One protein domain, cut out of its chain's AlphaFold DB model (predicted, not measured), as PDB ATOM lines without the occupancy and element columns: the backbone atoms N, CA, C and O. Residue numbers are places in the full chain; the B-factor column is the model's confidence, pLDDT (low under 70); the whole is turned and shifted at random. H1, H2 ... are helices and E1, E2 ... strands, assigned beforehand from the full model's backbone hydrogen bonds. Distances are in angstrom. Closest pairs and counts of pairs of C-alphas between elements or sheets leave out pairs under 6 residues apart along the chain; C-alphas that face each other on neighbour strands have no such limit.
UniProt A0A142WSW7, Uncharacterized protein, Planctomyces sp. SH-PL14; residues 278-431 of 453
ATOM      1  N   GLU A 278     -32.283  29.529  -8.439       61.81
ATOM      2  CA  GLU A 278     -32.599  28.098  -8.348       61.81
ATOM      3  C   GLU A 278     -32.808  27.719  -6.885       61.81
ATOM      4  O   GLU A 278     -31.867  27.692  -6.095       61.81
ATOM      5  N   ARG A 279     -34.078  27.519  -6.509       78.00
ATOM      6  CA  ARG A 279     -34.497  27.248  -5.133       78.00
ATOM      7  C   ARG A 279     -33.575  26.221  -4.442       78.00
ATOM      8  O   ARG A 279     -33.257  26.443  -3.274       78.00
ATOM      9  N   PRO A 280     -33.037  25.201  -5.153       87.38
ATOM     10  CA  PRO A 280     -31.987  24.330  -4.633       87.38
ATOM     11  C   PRO A 280     -30.743  25.012  -4.037       87.38
ATOM     12  O   PRO A 280     -30.253  24.537  -3.015       87.38
ATOM     13  N   GLU A 281     -30.218  26.097  -4.616       86.06
ATOM     14  CA  GLU A 281     -29.031  26.808  -4.109       86.06
ATOM     15  C   GLU A 281     -29.320  27.514  -2.781       86.06
ATOM     16  O   GLU A 281     -28.561  27.375  -1.819       86.06
ATOM     17  N   LEU A 282     -30.442  28.236  -2.702       90.19
ATOM     18  CA  LEU A 282     -30.863  28.926  -1.480       90.19
ATOM     19  C   LEU A 282     -31.210  27.932  -0.365       90.19
ATOM     20  O   LEU A 282     -30.832  28.131   0.791       90.19
ATOM     21  N   GLU A 283     -31.871  26.828  -0.713       91.75
ATOM     22  CA  GLU A 283     -32.131  25.725   0.212       91.75
ATOM     23  C   GLU A 283     -30.840  25.048   0.670       91.75
ATOM     24  O   GLU A 283     -30.697  24.743   1.853       91.75
ATOM     25  N   SER A 284     -29.872  24.847  -0.228       89.12
ATOM     26  CA  SER A 284     -28.557  24.300   0.117       89.12
ATOM     27  C   SER A 284     -27.809  25.216   1.089       89.12
ATOM     28  O   SER A 284     -27.349  24.755   2.137       89.12
ATOM     29  N   LEU A 285     -27.779  26.525   0.810       91.00
ATOM     30  CA  LEU A 285     -27.223  27.541   1.705       91.00
ATOM     31  C   LEU A 285     -27.898  27.493   3.081       91.00
ATOM     32  O   LEU A 285     -27.224  27.525   4.113       91.00
ATOM     33  N   HIS A 286     -29.228  27.417   3.119       94.56
ATOM     34  CA  HIS A 286     -29.969  27.360   4.370       94.56
ATOM     35  C   HIS A 286     -29.671  26.076   5.163       94.56
ATOM     36  O   HIS A 286     -29.277  26.167   6.327       94.56
ATOM     37  N   ARG A 287     -29.757  24.895   4.533       92.12
ATOM     38  CA  ARG A 287     -29.445  23.601   5.167       92.12
ATOM     39  C   ARG A 287     -28.022  23.562   5.717       92.12
ATOM     40  O   ARG A 287     -27.815  23.119   6.847       92.12
ATOM     41  N   HIS A 288     -27.048  24.068   4.958       91.69
ATOM     42  CA  HIS A 288     -25.662  24.165   5.412       91.69
ATOM     43  C   HIS A 288     -25.535  25.048   6.659       91.69
ATOM     44  O   HIS A 288     -24.866  24.678   7.622       91.69
ATOM     45  N   ASN A 289     -26.222  26.191   6.677       94.00
ATOM     46  CA  ASN A 289     -26.208  27.099   7.819       94.00
ATOM     47  C   ASN A 289     -26.872  26.505   9.068       94.00
ATOM     48  O   ASN A 289     -26.353  26.693  10.166       94.00
ATOM     49  N   VAL A 290     -27.954  25.734   8.921       94.31
ATOM     50  CA  VAL A 290     -28.554  24.984  10.040       94.31
ATOM     51  C   VAL A 290     -27.573  23.948  10.589       94.31
ATOM     52  O   VAL A 290     -27.353  23.904  11.798       94.31
ATOM     53  N   ALA A 291     -26.926  23.167   9.719       91.88
ATOM     54  CA  ALA A 291     -25.942  22.165  10.130       91.88
ATOM     55  C   ALA A 291     -24.701  22.781  10.808       91.88
ATOM     56  O   ALA A 291     -24.134  22.189  11.723       91.88
ATOM     57  N   ASN A 292     -24.292  23.974  10.375       92.62
ATOM     58  CA  ASN A 292     -23.185  24.724  10.964       92.62
ATOM     59  C   ASN A 292     -23.557  25.339  12.327       92.62
ATOM     60  O   ASN A 292     -22.716  25.382  13.219       92.62
ATOM     61  N   PHE A 293     -24.810  25.778  12.508       94.25
ATOM     62  CA  PHE A 293     -25.296  26.328  13.779       94.25
ATOM     63  C   PHE A 293     -25.583  25.249  14.833       94.25
ATOM     64  O   PHE A 293     -25.286  25.443  16.013       94.25
ATOM     65  N   VAL A 294     -26.124  24.099  14.410       92.31
ATOM     66  CA  VAL A 294     -26.435  22.940  15.267       92.31
ATOM     67  C   VAL A 294     -25.648  21.705  14.802       92.31
ATOM     68  O   VAL A 294     -26.233  20.746  14.287       92.31
ATOM     69  N   PRO A 295     -24.310  21.683  14.957       88.19
ATOM     70  CA  PRO A 295     -23.538  20.516  14.568       88.19
ATOM     71  C   PRO A 295     -23.912  19.321  15.445       88.19
ATOM     72  O   PRO A 295     -23.889  19.412  16.670       88.19
ATOM     73  N   LEU A 296     -24.207  18.169  14.844       82.00
ATOM     74  CA  LEU A 296     -24.657  16.983  15.591       82.00
ATOM     75  C   LEU A 296     -23.658  16.513  16.651       82.00
ATOM     76  O   LEU A 296     -24.049  16.045  17.714       82.00
ATOM     77  N   TYR A 297     -22.364  16.679  16.378       81.44
ATOM     78  CA  TYR A 297     -21.301  16.335  17.316       81.44
ATOM     79  C   TYR A 297     -21.226  17.285  18.527       81.44
ATOM     80  O   TYR A 297     -20.581  16.947  19.511       81.44
ATOM     81  N   SER A 298     -21.887  18.450  18.473       82.81
ATOM     82  CA  SER A 298     -21.908  19.447  19.556       82.81
ATOM     83  C   SER A 298     -23.033  19.258  20.570       82.81
ATOM     84  O   SER A 298     -23.073  19.952  21.582       82.81
ATOM     85  N   LEU A 299     -23.949  18.320  20.316       79.62
ATOM     86  CA  LEU A 299     -25.115  18.092  21.171       79.62
ATOM     87  C   LEU A 299     -24.742  17.459  22.521       79.62
ATOM     88  O   LEU A 299     -25.520  17.524  23.469       79.62
ATOM     89  N   GLY A 300     -23.527  16.917  22.639       83.31
ATOM     90  CA  GLY A 300     -23.071  16.246  23.849       83.31
ATOM     91  C   GLY A 300     -23.918  15.017  24.188       83.31
ATOM     92  O   GLY A 300     -24.639  14.478  23.352       83.31
ATOM     93  N   GLY A 301     -23.799  14.547  25.426       77.06
ATOM     94  CA  GLY A 301     -24.698  13.547  25.996       77.06
ATOM     95  C   GLY A 301     -25.325  14.068  27.281       77.06
ATOM     96  O   GLY A 301     -24.611  14.598  28.137       77.06
ATOM     97  N   VAL A 302     -26.638  13.901  27.423       74.75
ATOM     98  CA  VAL A 302     -27.379  14.241  28.642       74.75
ATOM     99  C   VAL A 302     -27.519  12.994  29.517       74.75
ATOM    100  O   VAL A 302     -27.964  11.940  29.063       74.75
ATOM    101  N   ASP A 303     -27.093  13.085  30.779       79.50
ATOM    102  CA  ASP A 303     -27.288  12.007  31.750       79.50
ATOM    103  C   ASP A 303     -28.690  12.035  32.390       79.50
ATOM    104  O   ASP A 303     -29.497  12.938  32.169       79.50
ATOM    105  N   ARG A 304     -29.004  11.015  33.202       78.31
ATOM    106  CA  ARG A 304     -30.315  10.894  33.867       78.31
ATOM    107  C   ARG A 304     -30.626  12.044  34.829       78.31
ATOM    108  O   ARG A 304     -31.797  12.259  35.128       78.31
ATOM    109  N   ASP A 305     -29.612  12.771  35.292       83.62
ATOM    110  CA  ASP A 305     -29.765  13.910  36.196       83.62
ATOM    111  C   ASP A 305     -29.920  15.238  35.434       83.62
ATOM    112  O   ASP A 305     -29.895  16.303  36.060       83.62
ATOM    113  N   LEU A 306     -30.106  15.177  34.107       79.25
ATOM    114  CA  LEU A 306     -30.151  16.318  33.190       79.25
ATOM    115  C   LEU A 306     -28.844  17.116  33.178       79.25
ATOM    116  O   LEU A 306     -28.852  18.339  33.039       79.25
ATOM    117  N   LYS A 307     -27.702  16.441  33.327       79.81
ATOM    118  CA  LYS A 307     -26.404  17.081  33.132       79.81
ATOM    119  C   LYS A 307     -25.890  16.764  31.740       79.81
ATOM    120  O   LYS A 307     -25.684  15.601  31.394       79.81
ATOM    121  N   ALA A 308     -25.653  17.808  30.958       81.00
ATOM    122  CA  ALA A 308     -25.033  17.676  29.652       81.00
ATOM    123  C   ALA A 308     -23.509  17.607  29.796       81.00
ATOM    124  O   ALA A 308     -22.904  18.410  30.510       81.00
ATOM    125  N   ARG A 309     -22.874  16.663  29.102       82.00
ATOM    126  CA  ARG A 309     -21.413  16.568  28.968       82.00
ATOM    127  C   ARG A 309     -21.023  16.673  27.505       82.00
ATOM    128  O   ARG A 309     -21.641  16.030  26.662       82.00
ATOM    129  N   GLY A 310     -19.992  17.465  27.215       82.75
ATOM    130  CA  GLY A 310     -19.547  17.712  25.838       82.75
ATOM    131  C   GLY A 310     -20.556  18.493  24.990       82.75
ATOM    132  O   GLY A 310     -20.427  18.507  23.772       82.75
ATOM    133  N   PHE A 311     -21.567  19.107  25.618       85.19
ATOM    134  CA  PHE A 311     -22.461  20.031  24.934       85.19
ATOM    135  C   PHE A 311     -21.728  21.346  24.697       85.19
ATOM    136  O   PHE A 311     -21.228  21.963  25.640       85.19
ATOM    137  N   GLU A 312     -21.718  21.792  23.452       87.56
ATOM    138  CA  GLU A 312     -21.249  23.117  23.078       87.56
ATOM    139  C   GLU A 312     -22.467  23.947  22.640       87.56
ATOM    140  O   GLU A 312     -23.264  23.468  21.829       87.56
ATOM    141  N   PRO A 313     -22.650  25.174  23.167       89.44
ATOM    142  CA  PRO A 313     -23.766  26.029  22.773       89.44
ATOM    143  C   PRO A 313     -23.865  26.189  21.252       89.44
ATOM    144  O   PRO A 313     -22.847  26.356  20.579       89.44
ATOM    145  N   HIS A 314     -25.090  26.166  20.716       92.06
ATOM    146  CA  HIS A 314     -25.317  26.360  19.283       92.06
ATOM    147  C   HIS A 314     -24.747  27.704  18.835       92.06
ATOM    148  O   HIS A 314     -25.023  28.747  19.435       92.06
ATOM    149  N   ALA A 315     -23.923  27.666  17.800       94.69
ATOM    150  CA  ALA A 315     -23.233  28.824  17.268       94.69
ATOM    151  C   ALA A 315     -22.728  28.503  15.869       94.69
ATOM    152  O   ALA A 315     -22.357  27.364  15.583       94.69
ATOM    153  N   PHE A 316     -22.663  29.517  15.012       93.25
ATOM    154  CA  PHE A 316     -21.944  29.390  13.750       93.25
ATOM    155  C   PHE A 316     -20.447  29.251  14.020       93.25
ATOM    156  O   PHE A 316     -19.838  30.122  14.636       93.25
ATOM    157  N   ARG A 317     -19.846  28.162  13.535       86.50
ATOM    158  CA  ARG A 317     -18.401  27.903  13.680       86.50
ATOM    159  C   ARG A 317     -17.627  28.254  12.429       86.50
ATOM    160  O   ARG A 317     -16.474  28.666  12.494       86.50
ATOM    161  N   LEU A 318     -18.274  28.067  11.287       88.62
ATOM    162  CA  LEU A 318     -17.754  28.424   9.982       88.62
ATOM    163  C   LEU A 318     -18.499  29.647   9.461       88.62
ATOM    164  O   LEU A 318     -19.681  29.842   9.754       88.62
ATOM    165  N   SER A 319     -17.825  30.465   8.658       87.56
ATOM    166  CA  SER A 319     -18.512  31.540   7.949       87.56
ATOM    167  C   SER A 319     -19.510  30.935   6.943       87.56
ATOM    168  O   SER A 319     -19.107  30.062   6.169       87.56
ATOM    169  N   PRO A 320     -20.777  31.400   6.900       81.06
ATOM    170  CA  PRO A 320     -21.852  30.877   6.045       81.06
ATOM    171  C   PRO A 320     -21.523  30.742   4.556       81.06
ATOM    172  O   PRO A 320     -22.222  30.037   3.835       81.06
ATOM    173  N   MET A 321     -20.502  31.464   4.080       74.19
ATOM    174  CA  MET A 321     -20.121  31.534   2.667       74.19
ATOM    175  C   MET A 321     -18.692  31.062   2.368       74.19
ATOM    176  O   MET A 321     -18.277  31.106   1.213       74.19
ATOM    177  N   GLN A 322     -17.914  30.648   3.375       65.56
ATOM    178  CA  GLN A 322     -16.522  30.213   3.163       65.56
ATOM    179  C   GLN A 322     -16.389  28.722   2.840       65.56
ATOM    180  O   GLN A 322     -15.280  28.244   2.625       65.56
ATOM    181  N   SER A 323     -17.488  27.969   2.805       58.38
ATOM    182  CA  SER A 323     -17.414  26.566   2.421       58.38
ATOM    183  C   SER A 323     -17.324  26.448   0.903       58.38
ATOM    184  O   SER A 323     -18.312  26.663   0.207       58.38
ATOM    185  N   ASP A 324     -16.162  26.038   0.392       59.78
ATOM    186  CA  ASP A 324     -15.993  25.649  -1.018       59.78
ATOM    187  C   ASP A 324     -16.878  24.446  -1.404       59.78
ATOM    188  O   ASP A 324     -17.059  24.152  -2.582       59.78
ATOM    189  N   ALA A 325     -17.453  23.754  -0.411       56.78
ATOM    190  CA  ALA A 325     -18.376  22.640  -0.602       56.78
ATOM    191  C   ALA A 325     -19.825  23.079  -0.871       56.78
ATOM    192  O   ALA A 325     -20.648  22.243  -1.244       56.78
ATOM    193  N   VAL A 326     -20.161  24.358  -0.672       57.22
ATOM    194  CA  VAL A 326     -21.477  24.894  -1.031       57.22
ATOM    195  C   VAL A 326     -21.321  25.612  -2.369       57.22
ATOM    196  O   VAL A 326     -20.528  26.555  -2.437       57.22
ATOM    197  N   PRO A 327     -22.054  25.207  -3.426       55.94
ATOM    198  CA  PRO A 327     -22.141  25.993  -4.648       55.94
ATOM    199  C   PRO A 327     -22.496  27.420  -4.250       55.94
ATOM    200  O   PRO A 327     -23.554  27.664  -3.664       55.94
ATOM    201  N   ARG A 328     -21.564  28.357  -4.454       58.56
ATOM    202  CA  ARG A 328     -21.844  29.758  -4.158       58.56
ATOM    203  C   ARG A 328     -22.989  30.135  -5.083       58.56
ATOM    204  O   ARG A 328     -22.803  29.944  -6.286       58.56
ATOM    205  N   PRO A 329     -24.121  30.650  -4.570       59.91
ATOM    206  CA  PRO A 329     -25.114  31.224  -5.453       59.91
ATOM    207  C   PRO A 329     -24.378  32.306  -6.228       59.91
ATOM    208  O   PRO A 329     -23.907  33.289  -5.652       59.91
ATOM    209  N   THR A 330     -24.137  32.039  -7.509       67.00
ATOM    210  CA  THR A 330     -23.077  32.709  -8.284       67.00
ATOM    211  C   THR A 330     -23.310  34.215  -8.397       67.00
ATOM    212  O   THR A 330     -22.391  34.978  -8.685       67.00
ATOM    213  N   SER A 331     -24.531  34.643  -8.088       83.56
ATOM    214  CA  SER A 331     -25.030  36.004  -8.146       83.56
ATOM    215  C   SER A 331     -25.300  36.652  -6.783       83.56
ATOM    216  O   SER A 331     -25.658  37.825  -6.779       83.56
ATOM    217  N   TRP A 332     -25.119  35.983  -5.633       88.19
ATOM    218  CA  TRP A 332     -25.548  36.518  -4.328       88.19
ATOM    219  C   TRP A 332     -24.473  36.467  -3.236       88.19
ATOM    220  O   TRP A 332     -23.832  35.446  -3.004       88.19
ATOM    221  N   ARG A 333     -24.333  37.567  -2.488       90.31
ATOM    222  CA  ARG A 333     -23.493  37.690  -1.290       90.31
ATOM    223  C   ARG A 333     -24.353  37.883  -0.050       90.31
ATOM    224  O   ARG A 333     -25.149  38.818   0.026       90.31
ATOM    225  N   LEU A 334     -24.131  37.058   0.967       92.81
ATOM    226  CA  LEU A 334     -24.715  37.229   2.292       92.81
ATOM    227  C   LEU A 334     -24.204  38.522   2.924       92.81
ATOM    228  O   LEU A 334     -23.013  38.687   3.183       92.81
ATOM    229  N   SER A 335     -25.128  39.447   3.148       94.31
ATOM    230  CA  SER A 335     -24.865  40.727   3.803       94.31
ATOM    231  C   SER A 335     -25.242  40.712   5.280       94.31
ATOM    232  O   SER A 335     -24.584  41.376   6.072       94.31
ATOM    233  N   ARG A 336     -26.277  39.950   5.658       95.38
ATOM    234  CA  ARG A 336     -26.755  39.841   7.040       95.38
ATOM    235  C   ARG A 336     -27.391  38.477   7.273       95.38
ATOM    236  O   ARG A 336     -28.109  37.987   6.402       95.38
ATOM    237  N   LEU A 337     -27.144  37.904   8.446       96.56
ATOM    238  CA  LEU A 337     -27.777  36.683   8.934       96.56
ATOM    239  C   LEU A 337     -28.136  36.887  10.401       96.56
ATOM    240  O   LEU A 337     -27.267  37.228  11.198       96.56
ATOM    241  N   GLU A 338     -29.398  36.673  10.754       97.44
ATOM    242  CA  GLU A 338     -29.885  36.846  12.125       97.44
ATOM    243  C   GLU A 338     -30.746  35.660  12.562       97.44
ATOM    244  O   GLU A 338     -31.332  34.965  11.730       97.44
ATOM    245  N   LEU A 339     -30.841  35.445  13.877       97.75
ATOM    246  CA  LEU A 339     -31.687  34.410  14.464       97.75
ATOM    247  C   LEU A 339     -33.031  35.001  14.899       97.75
ATOM    248  O   LEU A 339     -33.087  35.944  15.690       97.75
ATOM    249  N   VAL A 340     -34.111  34.387  14.434       98.00
ATOM    250  CA  VAL A 340     -35.479  34.649  14.869       98.00
ATOM    251  C   VAL A 340     -35.821  33.720  16.029       98.00
ATOM    252  O   VAL A 340     -35.760  32.493  15.911       98.00
ATOM    253  N   SER A 341     -36.202  34.311  17.156       95.81
ATOM    254  CA  SER A 341     -36.651  33.595  18.339       95.81
ATOM    255  C   SER A 341     -38.167  33.464  18.348       95.81
ATOM    256  O   SER A 341     -38.882  34.466  18.385       95.81
ATOM    257  N   LEU A 342     -38.643  32.219  18.357       95.06
ATOM    258  CA  LEU A 342     -40.070  31.897  18.436       95.06
ATOM    259  C   LEU A 342     -40.493  31.433  19.836       95.06
ATOM    260  O   LEU A 342     -41.644  31.603  20.221       95.06
ATOM    261  N   LEU A 343     -39.562  30.850  20.599       91.06
ATOM    262  CA  LEU A 343     -39.865  30.224  21.891       91.06
ATOM    263  C   LEU A 343     -39.629  31.148  23.090       91.06
ATOM    264  O   LEU A 343     -40.353  31.058  24.077       91.06
ATOM    265  N   LYS A 344     -38.625  32.032  23.021       90.12
ATOM    266  CA  LYS A 344     -38.210  32.860  24.168       90.12
ATOM    267  C   LYS A 344     -39.005  34.162  24.289       90.12
ATOM    268  O   LYS A 344     -39.200  34.654  25.395       90.12
ATOM    269  N   HIS A 345     -39.442  34.727  23.164       93.06
ATOM    270  CA  HIS A 345     -40.087  36.041  23.112       93.06
ATOM    271  C   HIS A 345     -41.539  35.920  22.655       93.06
ATOM    272  O   HIS A 345     -41.848  35.181  21.721       93.06
ATOM    273  N   ARG A 346     -42.433  36.662  23.317       93.81
ATOM    274  CA  ARG A 346     -43.824  36.868  22.893       93.81
ATOM    275  C   ARG A 346     -44.106  38.375  22.891       93.81
ATOM    276  O   ARG A 346     -44.171  38.949  23.978       93.81
ATOM    277  N   PRO A 347     -44.266  39.019  21.719       95.56
ATOM    278  CA  PRO A 347     -44.272  38.445  20.360       95.56
ATOM    279  C   PRO A 347     -42.894  37.912  19.901       95.56
ATOM    280  O   PRO A 347     -41.887  38.248  20.528       95.56
ATOM    281  N   PRO A 348     -42.827  37.101  18.820       97.12
ATOM    282  CA  PRO A 348     -41.559  36.680  18.225       97.12
ATOM    283  C   PRO A 348     -40.642  37.860  17.894       97.12
ATOM    284  O   PRO A 348     -41.106  38.928  17.486       97.12
ATOM    285  N   ALA A 349     -39.333  37.658  18.036       97.88
ATOM    286  CA  ALA A 349     -38.347  38.725  17.878       97.88
ATOM    287  C   ALA A 349     -37.081  38.241  17.165       97.88
ATOM    288  O   ALA A 349     -36.704  37.072  17.267       97.88
ATOM    289  N   VAL A 350     -36.404  39.151  16.464       98.31
ATOM    290  CA  VAL A 350     -35.111  38.889  15.817       98.31
ATOM    291  C   VAL A 350     -33.991  39.399  16.709       98.31
ATOM    292  O   VAL A 350     -34.021  40.554  17.139       98.31
ATOM    293  N   TYR A 351     -32.989  38.566  16.968       97.25
ATOM    294  CA  TYR A 351     -31.769  39.012  17.628       97.25
ATOM    295  C   TYR A 351     -30.908  39.823  16.670       97.25
ATOM    296  O   TYR A 351     -30.570  39.354  15.586       97.25
ATOM    297  N   VAL A 352     -30.516  41.018  17.097       95.75
ATOM    298  CA  VAL A 352     -29.637  41.897  16.335       95.75
ATOM    299  C   VAL A 352     -28.219  41.713  16.856       95.75
ATOM    300  O   VAL A 352     -27.938  41.992  18.019       95.75
ATOM    301  N   SER A 353     -27.325  41.239  15.994       92.50
ATOM    302  CA  SER A 353     -25.897  41.124  16.289       92.50
ATOM    303  C   SER A 353     -25.079  41.563  15.081       92.50
ATOM    304  O   SER A 353     -25.486  41.365  13.936       92.50
ATOM    305  N   GLU A 354     -23.924  42.165  15.348       90.81
ATOM    306  CA  GLU A 354     -22.893  42.429  14.335       90.81
ATOM    307  C   GLU A 354     -22.106  41.155  13.987       90.81
ATOM    308  O   GLU A 354     -21.474  41.073  12.935       90.81
ATOM    309  N   HIS A 355     -22.171  40.147  14.860       93.44
ATOM    310  CA  HIS A 355     -21.516  38.856  14.706       93.44
ATOM    311  C   HIS A 355     -22.520  37.775  14.295       93.44
ATOM    312  O   HIS A 355     -23.736  37.928  14.437       93.44
ATOM    313  N   LEU A 356     -22.003  36.647  13.800       94.94
ATOM    314  CA  LEU A 356     -22.843  35.489  13.518       94.94
ATOM    315  C   LEU A 356     -23.510  34.986  14.811       94.94
ATOM    316  O   LEU A 356     -22.865  34.993  15.859       94.94
ATOM    317  N   PRO A 357     -24.772  34.520  14.758       92.94
ATOM    318  CA  PRO A 357     -25.484  34.083  15.950       92.94
ATOM    319  C   PRO A 357     -24.736  33.006  16.749       92.94
ATOM    320  O   PRO A 357     -24.360  31.958  16.215       92.94
ATOM    321  N   ALA A 358     -24.598  33.240  18.053       94.12
ATOM    322  CA  ALA A 358     -24.078  32.288  19.027       94.12
ATOM    323  C   ALA A 358     -24.923  32.351  20.304       94.12
ATOM    324  O   ALA A 358     -25.081  33.415  20.896       94.12
ATOM    325  N   MET A 359     -25.472  31.218  20.750       90.38
ATOM    326  CA  MET A 359     -26.473  31.172  21.828       90.38
ATOM    327  C   MET A 359     -26.008  31.778  23.158       90.38
ATOM    328  O   MET A 359     -26.845  32.242  23.932       90.38
ATOM    329  N   GLU A 360     -24.702  31.793  23.429       89.44
ATOM    330  CA  GLU A 360     -24.152  32.423  24.633       89.44
ATOM    331  C   GLU A 360     -24.295  33.955  24.583       89.44
ATOM    332  O   GLU A 360     -24.731  34.569  25.556       89.44
ATOM    333  N   GLU A 361     -24.042  34.565  23.421       89.25
ATOM    334  CA  GLU A 361     -24.166  36.013  23.199       89.25
ATOM    335  C   GLU A 361     -25.636  36.459  23.132       89.25
ATOM    336  O   GLU A 361     -26.000  37.541  23.596       89.25
ATOM    337  N   LEU A 362     -26.521  35.594  22.618       88.81
ATOM    338  CA  LEU A 362     -27.950  35.892  22.448       88.81
ATOM    339  C   LEU A 362     -28.720  36.058  23.766       88.81
ATOM    340  O   LEU A 362     -29.876  36.487  23.769       88.81
ATOM    341  N   ARG A 363     -28.110  35.731  24.907       88.25
ATOM    342  CA  ARG A 363     -28.721  35.939  26.226       88.25
ATOM    343  C   ARG A 363     -28.953  37.414  26.523       88.25
ATOM    344  O   ARG A 363     -29.993  37.745  27.087       88.25
ATOM    345  N   THR A 364     -28.009  38.257  26.118       92.50
ATOM    346  CA  THR A 364     -28.003  39.705  26.358       92.50
ATOM    347  C   THR A 364     -28.057  40.517  25.067       92.50
ATOM    348  O   THR A 364     -28.043  41.744  25.127       92.50
ATOM    349  N   ALA A 365     -28.091  39.859  23.904       94.44
ATOM    350  CA  ALA A 365     -28.164  40.543  22.622       94.44
ATOM    351  C   ALA A 365     -29.465  41.357  22.500       94.44
ATOM    352  O   ALA A 365     -30.533  40.878  22.904       94.44
ATOM    353  N   PRO A 366     -29.405  42.567  21.918       97.06
ATOM    354  CA  PRO A 366     -30.596  43.354  21.651       97.06
ATOM    355  C   PRO A 366     -31.507  42.626  20.659       97.06
ATOM    356  O   PRO A 366     -31.061  41.890  19.776       97.06
ATOM    357  N   THR A 367     -32.807  42.862  20.788       98.00
ATOM    358  CA  THR A 367     -33.821  42.293  19.900       98.00
ATOM    359  C   THR A 367     -34.594  43.388  19.187       98.00
ATOM    360  O   THR A 367     -34.828  44.457  19.749       98.00
ATOM    361  N   ARG A 368     -35.056  43.094  17.973       98.00
ATOM    362  CA  ARG A 368     -35.994  43.926  17.213       98.00
ATOM    363  C   ARG A 368     -37.274  43.139  16.892       98.00
ATOM    364  O   ARG A 368     -37.215  41.906  16.831       98.00
ATOM    365  N   PRO A 369     -38.411  43.812  16.645       98.38
ATOM    366  CA  PRO A 369     -39.600  43.142  16.128       98.38
ATOM    367  C   PRO A 369     -39.347  42.538  14.738       98.38
ATOM    368  O   PRO A 369     -38.410  42.928  14.023       98.38
ATOM    369  N   LEU A 370     -40.201  41.587  14.355       98.31
ATOM    370  CA  LEU A 370     -40.239  41.070  12.990       98.31
ATOM    371  C   LEU A 370     -40.620  42.190  12.011       98.31
ATOM    372  O   LEU A 370     -41.479  43.023  12.296       98.31
ATOM    373  N   SER A 371     -39.999  42.192  10.836       97.31
ATOM    374  CA  SER A 371     -40.476  42.975   9.692       97.31
ATOM    375  C   SER A 371     -41.741  42.343   9.080       97.31
ATOM    376  O   SER A 371     -42.033  41.176   9.364       97.31
ATOM    377  N   PRO A 372     -42.487  43.059   8.213       96.62
ATOM    378  CA  PRO A 372     -43.665  42.495   7.545       96.62
ATOM    379  C   PRO A 372     -43.353  41.199   6.779       96.62
ATOM    380  O   PRO A 372     -43.988  40.178   7.014       96.62
ATOM    381  N   PHE A 373     -42.279  41.200   5.978       96.31
ATOM    382  CA  PHE A 373     -41.815  40.007   5.257       96.31
ATOM    383  C   PHE A 373     -41.498  38.831   6.193       96.31
ATOM    384  O   PHE A 373     -41.872  37.697   5.910       96.31
ATOM    385  N   GLU A 374     -40.815  39.088   7.314       97.94
ATOM    386  CA  GLU A 374     -40.485  38.038   8.285       97.94
ATOM    387  C   GLU A 374     -41.742  37.476   8.951       97.94
ATOM    388  O   GLU A 374     -41.838  36.268   9.124       97.94
ATOM    389  N   SER A 375     -42.717  38.326   9.275       97.69
ATOM    390  CA  SER A 375     -43.986  37.902   9.880       97.69
ATOM    391  C   SER A 375     -44.766  36.972   8.948       97.69
ATOM    392  O   SER A 375     -45.152  35.874   9.354       97.69
ATOM    393  N   ASP A 376     -44.903  37.358   7.676       97.12
ATOM    394  CA  ASP A 376     -45.566  36.544   6.652       97.12
ATOM    395  C   ASP A 376     -44.814  35.233   6.392       97.12
ATOM    396  O   ASP A 376     -45.415  34.170   6.220       97.12
ATOM    397  N   ALA A 377     -43.480  35.286   6.379       97.06
ATOM    398  CA  ALA A 377     -42.650  34.106   6.200       97.06
ATOM    399  C   ALA A 377     -42.788  33.126   7.371       97.06
ATOM    400  O   ALA A 377     -42.937  31.931   7.132       97.06
ATOM    401  N   ILE A 378     -42.808  33.596   8.625       98.06
ATOM    402  CA  ILE A 378     -43.006  32.728   9.796       98.06
ATOM    403  C   ILE A 378     -44.337  31.971   9.707       98.06
ATOM    404  O   ILE A 378     -44.357  30.773   9.989       98.06
ATOM    405  N   ALA A 379     -45.421  32.611   9.256       96.62
ATOM    406  CA  ALA A 379     -46.706  31.932   9.063       96.62
ATOM    407  C   ALA A 379     -46.605  30.761   8.065       96.62
ATOM    408  O   ALA A 379     -47.131  29.676   8.313       96.62
ATOM    409  N   LYS A 380     -45.857  30.939   6.970       96.38
ATOM    410  CA  LYS A 380     -45.592  29.877   5.984       96.38
ATOM    411  C   LYS A 380     -44.690  28.768   6.530       96.38
ATOM    412  O   LYS A 380     -44.960  27.590   6.294       96.38
ATOM    413  N   LEU A 381     -43.657  29.118   7.300       96.31
ATOM    414  CA  LEU A 381     -42.773  28.130   7.929       96.31
ATOM    415  C   LEU A 381     -43.524  27.266   8.956       96.31
ATOM    416  O   LEU A 381     -43.307  26.051   9.025       96.31
ATOM    417  N   LEU A 382     -44.447  27.875   9.713       95.50
ATOM    418  CA  LEU A 382     -45.386  27.170  10.594       95.50
ATOM    419  C   LEU A 382     -46.317  26.240   9.804       95.50
ATOM    420  O   LEU A 382     -46.587  25.129  10.252       95.50
ATOM    421  N   GLY A 383     -46.731  26.652   8.601       95.19
ATOM    422  CA  GLY A 383     -47.484  25.831   7.647       95.19
ATOM    423  C   GLY A 383     -46.692  24.682   7.004       95.19
ATOM    424  O   GLY A 383     -47.264  23.911   6.235       95.19
ATOM    425  N   GLY A 384     -45.401  24.546   7.321       94.44
ATOM    426  CA  GLY A 384     -44.555  23.436   6.883       94.44
ATOM    427  C   GLY A 384     -43.569  23.768   5.764       94.44
ATOM    428  O   GLY A 384     -42.850  22.880   5.323       94.44
ATOM    429  N   GLU A 385     -43.481  25.022   5.313       95.25
ATOM    430  CA  GLU A 385     -42.417  25.419   4.385       95.25
ATOM    431  C   GLU A 385     -41.054  25.453   5.095       95.25
ATOM    432  O   GLU A 385     -40.963  25.825   6.263       95.25
ATOM    433  N   ASP A 386     -39.972  25.084   4.410       95.62
ATOM    434  CA  ASP A 386     -38.621  25.159   4.991       95.62
ATOM    435  C   ASP A 386     -37.929  26.495   4.731       95.62
ATOM    436  O   ASP A 386     -37.053  26.900   5.497       95.62
ATOM    437  N   LEU A 387     -38.315  27.178   3.653       96.38
ATOM    438  CA  LEU A 387     -37.646  28.372   3.166       96.38
ATOM    439  C   LEU A 387     -38.617  29.269   2.404       96.38
ATOM    440  O   LEU A 387     -39.260  28.826   1.453       96.38
ATOM    441  N   VAL A 388     -38.657  30.545   2.777       96.00
ATOM    442  CA  VAL A 388     -39.415  31.589   2.084       96.00
ATOM    443  C   VAL A 388     -38.434  32.658   1.630       96.00
ATOM    444  O   VAL A 388     -37.705  33.211   2.450       96.00
ATOM    445  N   ALA A 389     -38.408  32.966   0.337       95.19
ATOM    446  CA  ALA A 389     -37.552  34.001  -0.235       95.19
ATOM    447  C   ALA A 389     -38.389  35.038  -0.996       95.19
ATOM    448  O   ALA A 389     -39.435  34.715  -1.558       95.19
ATOM    449  N   GLY A 390     -37.934  36.287  -1.007       93.31
ATOM    450  CA  GLY A 390     -38.577  37.388  -1.715       93.31
ATOM    451  C   GLY A 390     -37.685  38.624  -1.755       93.31
ATOM    452  O   GLY A 390     -36.746  38.750  -0.975       93.31
ATOM    453  N   PHE A 391     -37.953  39.546  -2.672       91.88
ATOM    454  CA  PHE A 391     -37.204  40.800  -2.734       91.88
ATOM    455  C   PHE A 391     -37.686  41.760  -1.654       91.88
ATOM    456  O   PHE A 391     -38.888  41.939  -1.468       91.88
ATOM    457  N   ALA A 392     -36.748  42.369  -0.934       86.00
ATOM    458  CA  ALA A 392     -37.076  43.359   0.085       86.00
ATOM    459  C   ALA A 392     -37.023  44.796  -0.428       86.00
ATOM    460  O   ALA A 392     -37.826  45.610   0.005       86.00
ATOM    461  N   ASN A 393     -36.078  45.085  -1.323       87.06
ATOM    462  CA  ASN A 393     -35.882  46.367  -2.000       87.06
ATOM    463  C   ASN A 393     -35.488  46.087  -3.462       87.06
ATOM    464  O   ASN A 393     -35.373  44.922  -3.852       87.06
ATOM    465  N   GLU A 394     -35.235  47.130  -4.256       81.88
ATOM    466  CA  GLU A 394     -34.740  47.016  -5.636       81.88
ATOM    467  C   GLU A 394     -33.391  46.276  -5.693       81.88
ATOM    468  O   GLU A 394     -32.319  46.857  -5.556       81.88
ATOM    469  N   GLY A 395     -33.460  44.956  -5.863       84.44
ATOM    470  CA  GLY A 395     -32.313  44.071  -6.063       84.44
ATOM    471  C   GLY A 395     -31.865  43.272  -4.839       84.44
ATOM    472  O   GLY A 395     -31.203  42.258  -5.025       84.44
ATOM    473  N   ASP A 396     -32.245  43.646  -3.614       92.06
ATOM    474  CA  ASP A 396     -31.869  42.894  -2.407       92.06
ATOM    475  C   ASP A 396     -32.841  41.733  -2.152       92.06
ATOM    476  O   ASP A 396     -34.054  41.927  -2.001       92.06
ATOM    477  N   LEU A 397     -32.298  40.523  -2.026       93.62
ATOM    478  CA  LEU A 397     -33.059  39.319  -1.711       93.62
ATOM    479  C   LEU A 397     -33.119  39.125  -0.187       93.62
ATOM    480  O   LEU A 397     -32.102  39.094   0.509       93.62
ATOM    481  N   ALA A 398     -34.328  38.986   0.344       96.00
ATOM    482  CA  ALA A 398     -34.590  38.566   1.710       96.00
ATOM    483  C   ALA A 398     -35.062  37.114   1.732       96.00
ATOM    484  O   ALA A 398     -35.787  36.653   0.851       96.00
ATOM    485  N   MET A 399     -34.644  36.383   2.755       96.50
ATOM    486  CA  MET A 399     -34.993  34.978   2.903       96.50
ATOM    487  C   MET A 399     -35.177  34.649   4.377       96.50
ATOM    488  O   MET A 399     -34.432  35.153   5.212       96.50
ATOM    489  N   VAL A 400     -36.152  33.808   4.701       98.06
ATOM    490  CA  VAL A 400     -36.355  33.264   6.044       98.06
ATOM    491  C   VAL A 400     -36.404  31.749   5.942       98.06
ATOM    492  O   VAL A 400     -37.228  31.202   5.212       98.06
ATOM    493  N   GLY A 401     -35.496  31.078   6.645       97.75
ATOM    494  CA  GLY A 401     -35.371  29.623   6.637       97.75
ATOM    495  C   GLY A 401     -35.612  29.021   8.014       97.75
ATOM    496  O   GLY A 401     -35.152  29.562   9.020       97.75
ATOM    497  N   SER A 402     -36.333  27.908   8.060       97.88
ATOM    498  CA  SER A 402     -36.737  27.233   9.292       97.88
ATOM    499  C   SER A 402     -35.581  26.559  10.038       97.88
ATOM    500  O   SER A 402     -34.672  25.974   9.464       97.88
ATOM    501  N   ILE A 403     -35.637  26.571  11.367       97.25
ATOM    502  CA  ILE A 403     -34.825  25.684  12.202       97.25
ATOM    503  C   ILE A 403     -35.792  24.679  12.806       97.25
ATOM    504  O   ILE A 403     -36.566  25.022  13.701       97.25
ATOM    505  N   ARG A 404     -35.788  23.450  12.287       96.25
ATOM    506  CA  ARG A 404     -36.702  22.395  12.737       96.25
ATOM    507  C   ARG A 404     -36.080  21.536  13.820       96.25
ATOM    508  O   ARG A 404     -34.899  21.200  13.764       96.25
ATOM    509  N   ALA A 405     -36.892  21.172  14.805       94.50
ATOM    510  CA  ALA A 405     -36.467  20.308  15.891       94.50
ATOM    511  C   ALA A 405     -36.207  18.887  15.369       94.50
ATOM    512  O   ALA A 405     -37.102  18.233  14.840       94.50
ATOM    513  N   ILE A 406     -34.992  18.382  15.558       90.25
ATOM    514  CA  ILE A 406     -34.678  16.956  15.393       90.25
ATOM    515  C   ILE A 406     -34.912  16.211  16.715       90.25
ATOM    516  O   ILE A 406     -35.182  16.830  17.746       90.25
ATOM    517  N   ALA A 407     -34.783  14.881  16.721       88.31
ATOM    518  CA  ALA A 407     -34.981  14.072  17.930       88.31
ATOM    519  C   ALA A 407     -34.150  14.571  19.127       88.31
ATOM    520  O   ALA A 407     -34.684  14.703  20.226       88.31
ATOM    521  N   ALA A 408     -32.886  14.930  18.896       84.31
ATOM    522  CA  ALA A 408     -31.992  15.426  19.938       84.31
ATOM    523  C   ALA A 408     -32.371  16.821  20.472       84.31
ATOM    524  O   ALA A 408     -32.099  17.132  21.627       84.31
ATOM    525  N   CYS A 409     -33.070  17.656  19.689       87.25
ATOM    526  CA  CYS A 409     -33.547  18.955  20.176       87.25
ATOM    527  C   CYS A 409     -34.538  18.802  21.338       87.25
ATOM    528  O   CYS A 409     -34.654  19.714  22.150       87.25
ATOM    529  N   ARG A 410     -35.223  17.654  21.444       88.56
ATOM    530  CA  ARG A 410     -36.199  17.371  22.507       88.56
ATOM    531  C   ARG A 410     -35.582  17.125  23.877       88.56
ATOM    532  O   ARG A 410     -36.310  17.103  24.864       88.56
ATOM    533  N   GLU A 411     -34.270  16.922  23.943       84.06
ATOM    534  CA  GLU A 411     -33.563  16.796  25.220       84.06
ATOM    535  C   GLU A 411     -33.550  18.127  25.980       84.06
ATOM    536  O   GLU A 411     -33.561  18.133  27.211       84.06
ATOM    537  N   CYS A 412     -33.592  19.241  25.242       82.44
ATOM    538  CA  CYS A 412     -33.586  20.588  25.803       82.44
ATOM    539  C   CYS A 412     -34.907  21.333  25.568       82.44
ATOM    540  O   CYS A 412     -35.383  22.004  26.473       82.44
ATOM    541  N   HIS A 413     -35.528  21.183  24.396       86.06
ATOM    542  CA  HIS A 413     -36.673  21.989  23.978       86.06
ATOM    543  C   HIS A 413     -37.982  21.198  23.948       86.06
ATOM    544  O   HIS A 413     -38.054  20.067  23.466       86.06
ATOM    545  N   GLN A 414     -39.071  21.834  24.378       89.81
ATOM    546  CA  GLN A 414     -40.414  21.245  24.371       89.81
ATOM    547  C   GLN A 414     -41.120  21.439  23.018       89.81
ATOM    548  O   GLN A 414     -42.208  22.001  22.947       89.81
ATOM    549  N   VAL A 415     -40.493  20.986  21.930       88.81
ATOM    550  CA  VAL A 415     -41.036  21.084  20.564       88.81
ATOM    551  C   VAL A 415     -41.084  19.684  19.939       88.81
ATOM    552  O   VAL A 415     -40.132  18.918  20.108       88.81
ATOM    553  N   PRO A 416     -42.174  19.286  19.252       93.19
ATOM    554  CA  PRO A 416     -42.222  17.998  18.561       93.19
ATOM    555  C   PRO A 416     -41.154  17.917  17.459       93.19
ATOM    556  O   PRO A 416     -40.761  18.933  16.891       93.19
ATOM    557  N   VAL A 417     -40.704  16.703  17.126       93.19
ATOM    558  CA  VAL A 417     -39.774  16.497  15.998       93.19
ATOM    559  C   VAL A 417     -40.424  17.004  14.705       93.19
ATOM    560  O   VAL A 417     -41.598  16.735  14.464       93.19
ATOM    561  N   GLY A 418     -39.677  17.763  13.904       93.06
ATOM    562  CA  GLY A 418     -40.157  18.469  12.712       93.06
ATOM    563  C   GLY A 418     -40.819  19.824  13.001       93.06
ATOM    564  O   GLY A 418     -41.002  20.624  12.080       93.06
ATOM    565  N   GLY A 419     -41.135  20.119  14.266       94.44
ATOM    566  CA  GLY A 419     -41.702  21.398  14.688       94.44
ATOM    567  C   GLY A 419     -40.723  22.563  14.520       94.44
ATOM    568  O   GLY A 419     -39.504  22.380  14.549       94.44
ATOM    569  N   LEU A 420     -41.263  23.771  14.345       96.19
ATOM    570  CA  LEU A 420     -40.480  24.987  14.130       96.19
ATOM    571  C   LEU A 420     -39.899  25.498  15.461       96.19
ATOM    572  O   LEU A 420     -40.623  26.003  16.314       96.19
ATOM    573  N   LEU A 421     -38.585  25.360  15.638       95.69
ATOM    574  CA  LEU A 421     -37.851  25.786  16.836       95.69
ATOM    575  C   LEU A 421     -37.482  27.279  16.778       95.69
ATOM    576  O   LEU A 421     -37.490  27.994  17.779       95.69
ATOM    577  N   GLY A 422     -37.146  27.743  15.580       96.88
ATOM    578  CA  GLY A 422     -36.712  29.101  15.284       96.88
ATOM    579  C   GLY A 422     -36.601  29.297  13.778       96.88
ATOM    580  O   GLY A 422     -37.030  28.442  13.001       96.88
ATOM    581  N   ALA A 423     -36.001  30.401  13.357       98.12
ATOM    582  CA  ALA A 423     -35.681  30.622  11.951       98.12
ATOM    583  C   ALA A 423     -34.424  31.479  11.803       98.12
ATOM    584  O   ALA A 423     -34.078  32.244  12.700       98.12
ATOM    585  N   PHE A 424     -33.759  31.386  10.658       98.19
ATOM    586  CA  PHE A 424     -32.768  32.369  10.235       98.19
ATOM    587  C   PHE A 424     -33.400  33.347   9.260       98.19
ATOM    588  O   PHE A 424     -34.095  32.922   8.342       98.19
ATOM    589  N   THR A 425     -33.121  34.635   9.425       98.00
ATOM    590  CA  THR A 425     -33.414  35.661   8.415       98.00
ATOM    591  C   THR A 425     -32.112  36.070   7.736       98.00
ATOM    592  O   THR A 425     -31.089  36.284   8.391       98.00
ATOM    593  N   TYR A 426     -32.138  36.133   6.411       97.00
ATOM    594  CA  TYR A 426     -30.995  36.403   5.555       97.00
ATOM    595  C   TYR A 426     -31.264  37.655   4.728       97.00
ATOM    596  O   TYR A 426     -32.366  37.855   4.210       97.00
ATOM    597  N   ARG A 427     -30.225  38.467   4.541       95.75
ATOM    598  CA  ARG A 427     -30.188  39.526   3.529       95.75
ATOM    599  C   ARG A 427     -29.062  39.235   2.562       95.75
ATOM    600  O   ARG A 427     -27.894  39.197   2.958       95.75
ATOM    601  N   LEU A 428     -29.407  39.049   1.304       94.25
ATOM    602  CA  LEU A 428     -28.507  38.710   0.220       94.25
ATOM    603  C   LEU A 428     -28.469  39.897  -0.743       94.25
ATOM    604  O   LEU A 428     -29.509  40.399  -1.162       94.25
ATOM    605  N   LYS A 429     -27.262  40.353  -1.065       93.06
ATOM    606  CA  LYS A 429     -27.032  41.399  -2.061       93.06
ATOM    607  C   LYS A 429     -26.540  40.774  -3.354       93.06
ATOM    608  O   LYS A 429     -25.756  39.824  -3.270       93.06
ATOM    609  N   PRO A 430     -26.934  41.297  -4.520       90.19
ATOM    610  CA  PRO A 430     -26.391  40.813  -5.770       90.19
ATOM    611  C   PRO A 430     -24.880  41.069  -5.782       90.19
ATOM    612  O   PRO A 430     -24.407  42.130  -5.363       90.19
ATOM    613  N   ILE A 431     -24.105  40.079  -6.211       88.44
ATOM    614  CA  ILE A 431     -22.696  40.276  -6.537       88.44
ATOM    615  C   ILE A 431     -22.692  40.999  -7.882       88.44
ATOM    616  O   ILE A 431     -23.255  40.461  -8.838       88.44
TER     617      ILE A 431
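This is residues 278 to 431 of the 453 residues of an uncharacterized protein of Planctomyces sp. SH-PL14 (UniProt A0A142WSW7). A strongly twisted antiparallel sheet of six strands forms the core, with H1 over one face and H2 over the other, giving three layers. The small hairpin of E1 and E2 lies at one end of the long axis, away from this sheet, with the short H3 near E1. The printed part has 154 residues, with named elements in the order H1 E1 E2 E3 E4 E5 H2 E6 E7 H3 E8; the large sheet runs E5, E4, E3, E8, E7, E6, and the class is mixed, helices and strands. The whole is compact, with a radius of gyration of the C-alphas of 15.5 A and spans of 53 by 36 by 29 A.

In the large sheet, E8 is residues 420 to 430, 29.1 A long, and ends with C-alpha 430 at (-26.391, 40.813, -5.770). E3, residues 332 to 341, is 25.4 A long and bends by 61 degrees at residue 335. E7 is residues 397 to 404, 22.5 A, and E6 is 387 to 391, 13.8 A. E4 is residues 349 to 351 and E5 is 367 to 369. H1, residues 279 to 293, is 21.1 A long and begins with C-alpha 279 at (-34.497, 27.248, -5.133). H2 is residues 372 to 382, 15.7 A, and H3 is 407 to 411. E1 is residues 299 to 302 and E2 is 307 to 311.

E3 and E8 are antiparallel at 156 degrees, with N 338 and O 425 at 2.9 A. E8 and E7 have N 401 and O 424 at 2.9 A, and the hairpin E6 and E7 has N 390 and O 398 at 2.9 A. E3, E4 and E5 form a meander, each strand the antiparallel neighbour of the one before, with N 341 and O 349 at 2.8 A and N 368 and O 350 at 2.9 A. H2 is on the sheet over E8 and E7, at a height of 7.2 A, slantwise to the strands at 44 degrees to E8 on the local plane; its closest C-alphas to E7 are Leu 381 and Ser 402, 6.3 A. H1 is on the opposite face; the C-alphas of His 286 and Gly 401 in E7 are its closest to that strand, 6.3 A. The hairpin E1 and E2 has N 301 and O 309 at 2.9 A. H3 is not on the large sheet; its closest C-alpha to E1 is Ala 408, 7.5 A from Leu 299. Each O i to N i+4 pair of H1 and H2 is within hydrogen-bond range; H3 has 0 of 1, but 2 of 2 O i to N i+3 pairs.

The C-alphas farthest apart are those of Arg 304 and Glu 394, 53.7 A. The printed part has no cut. The links E2 to E3, 20 residues, and E4 to E5, 15 residues, are long. The mean pLDDT of the printed part is 89.4; residue 278 and residues 322 to 330 are under 70.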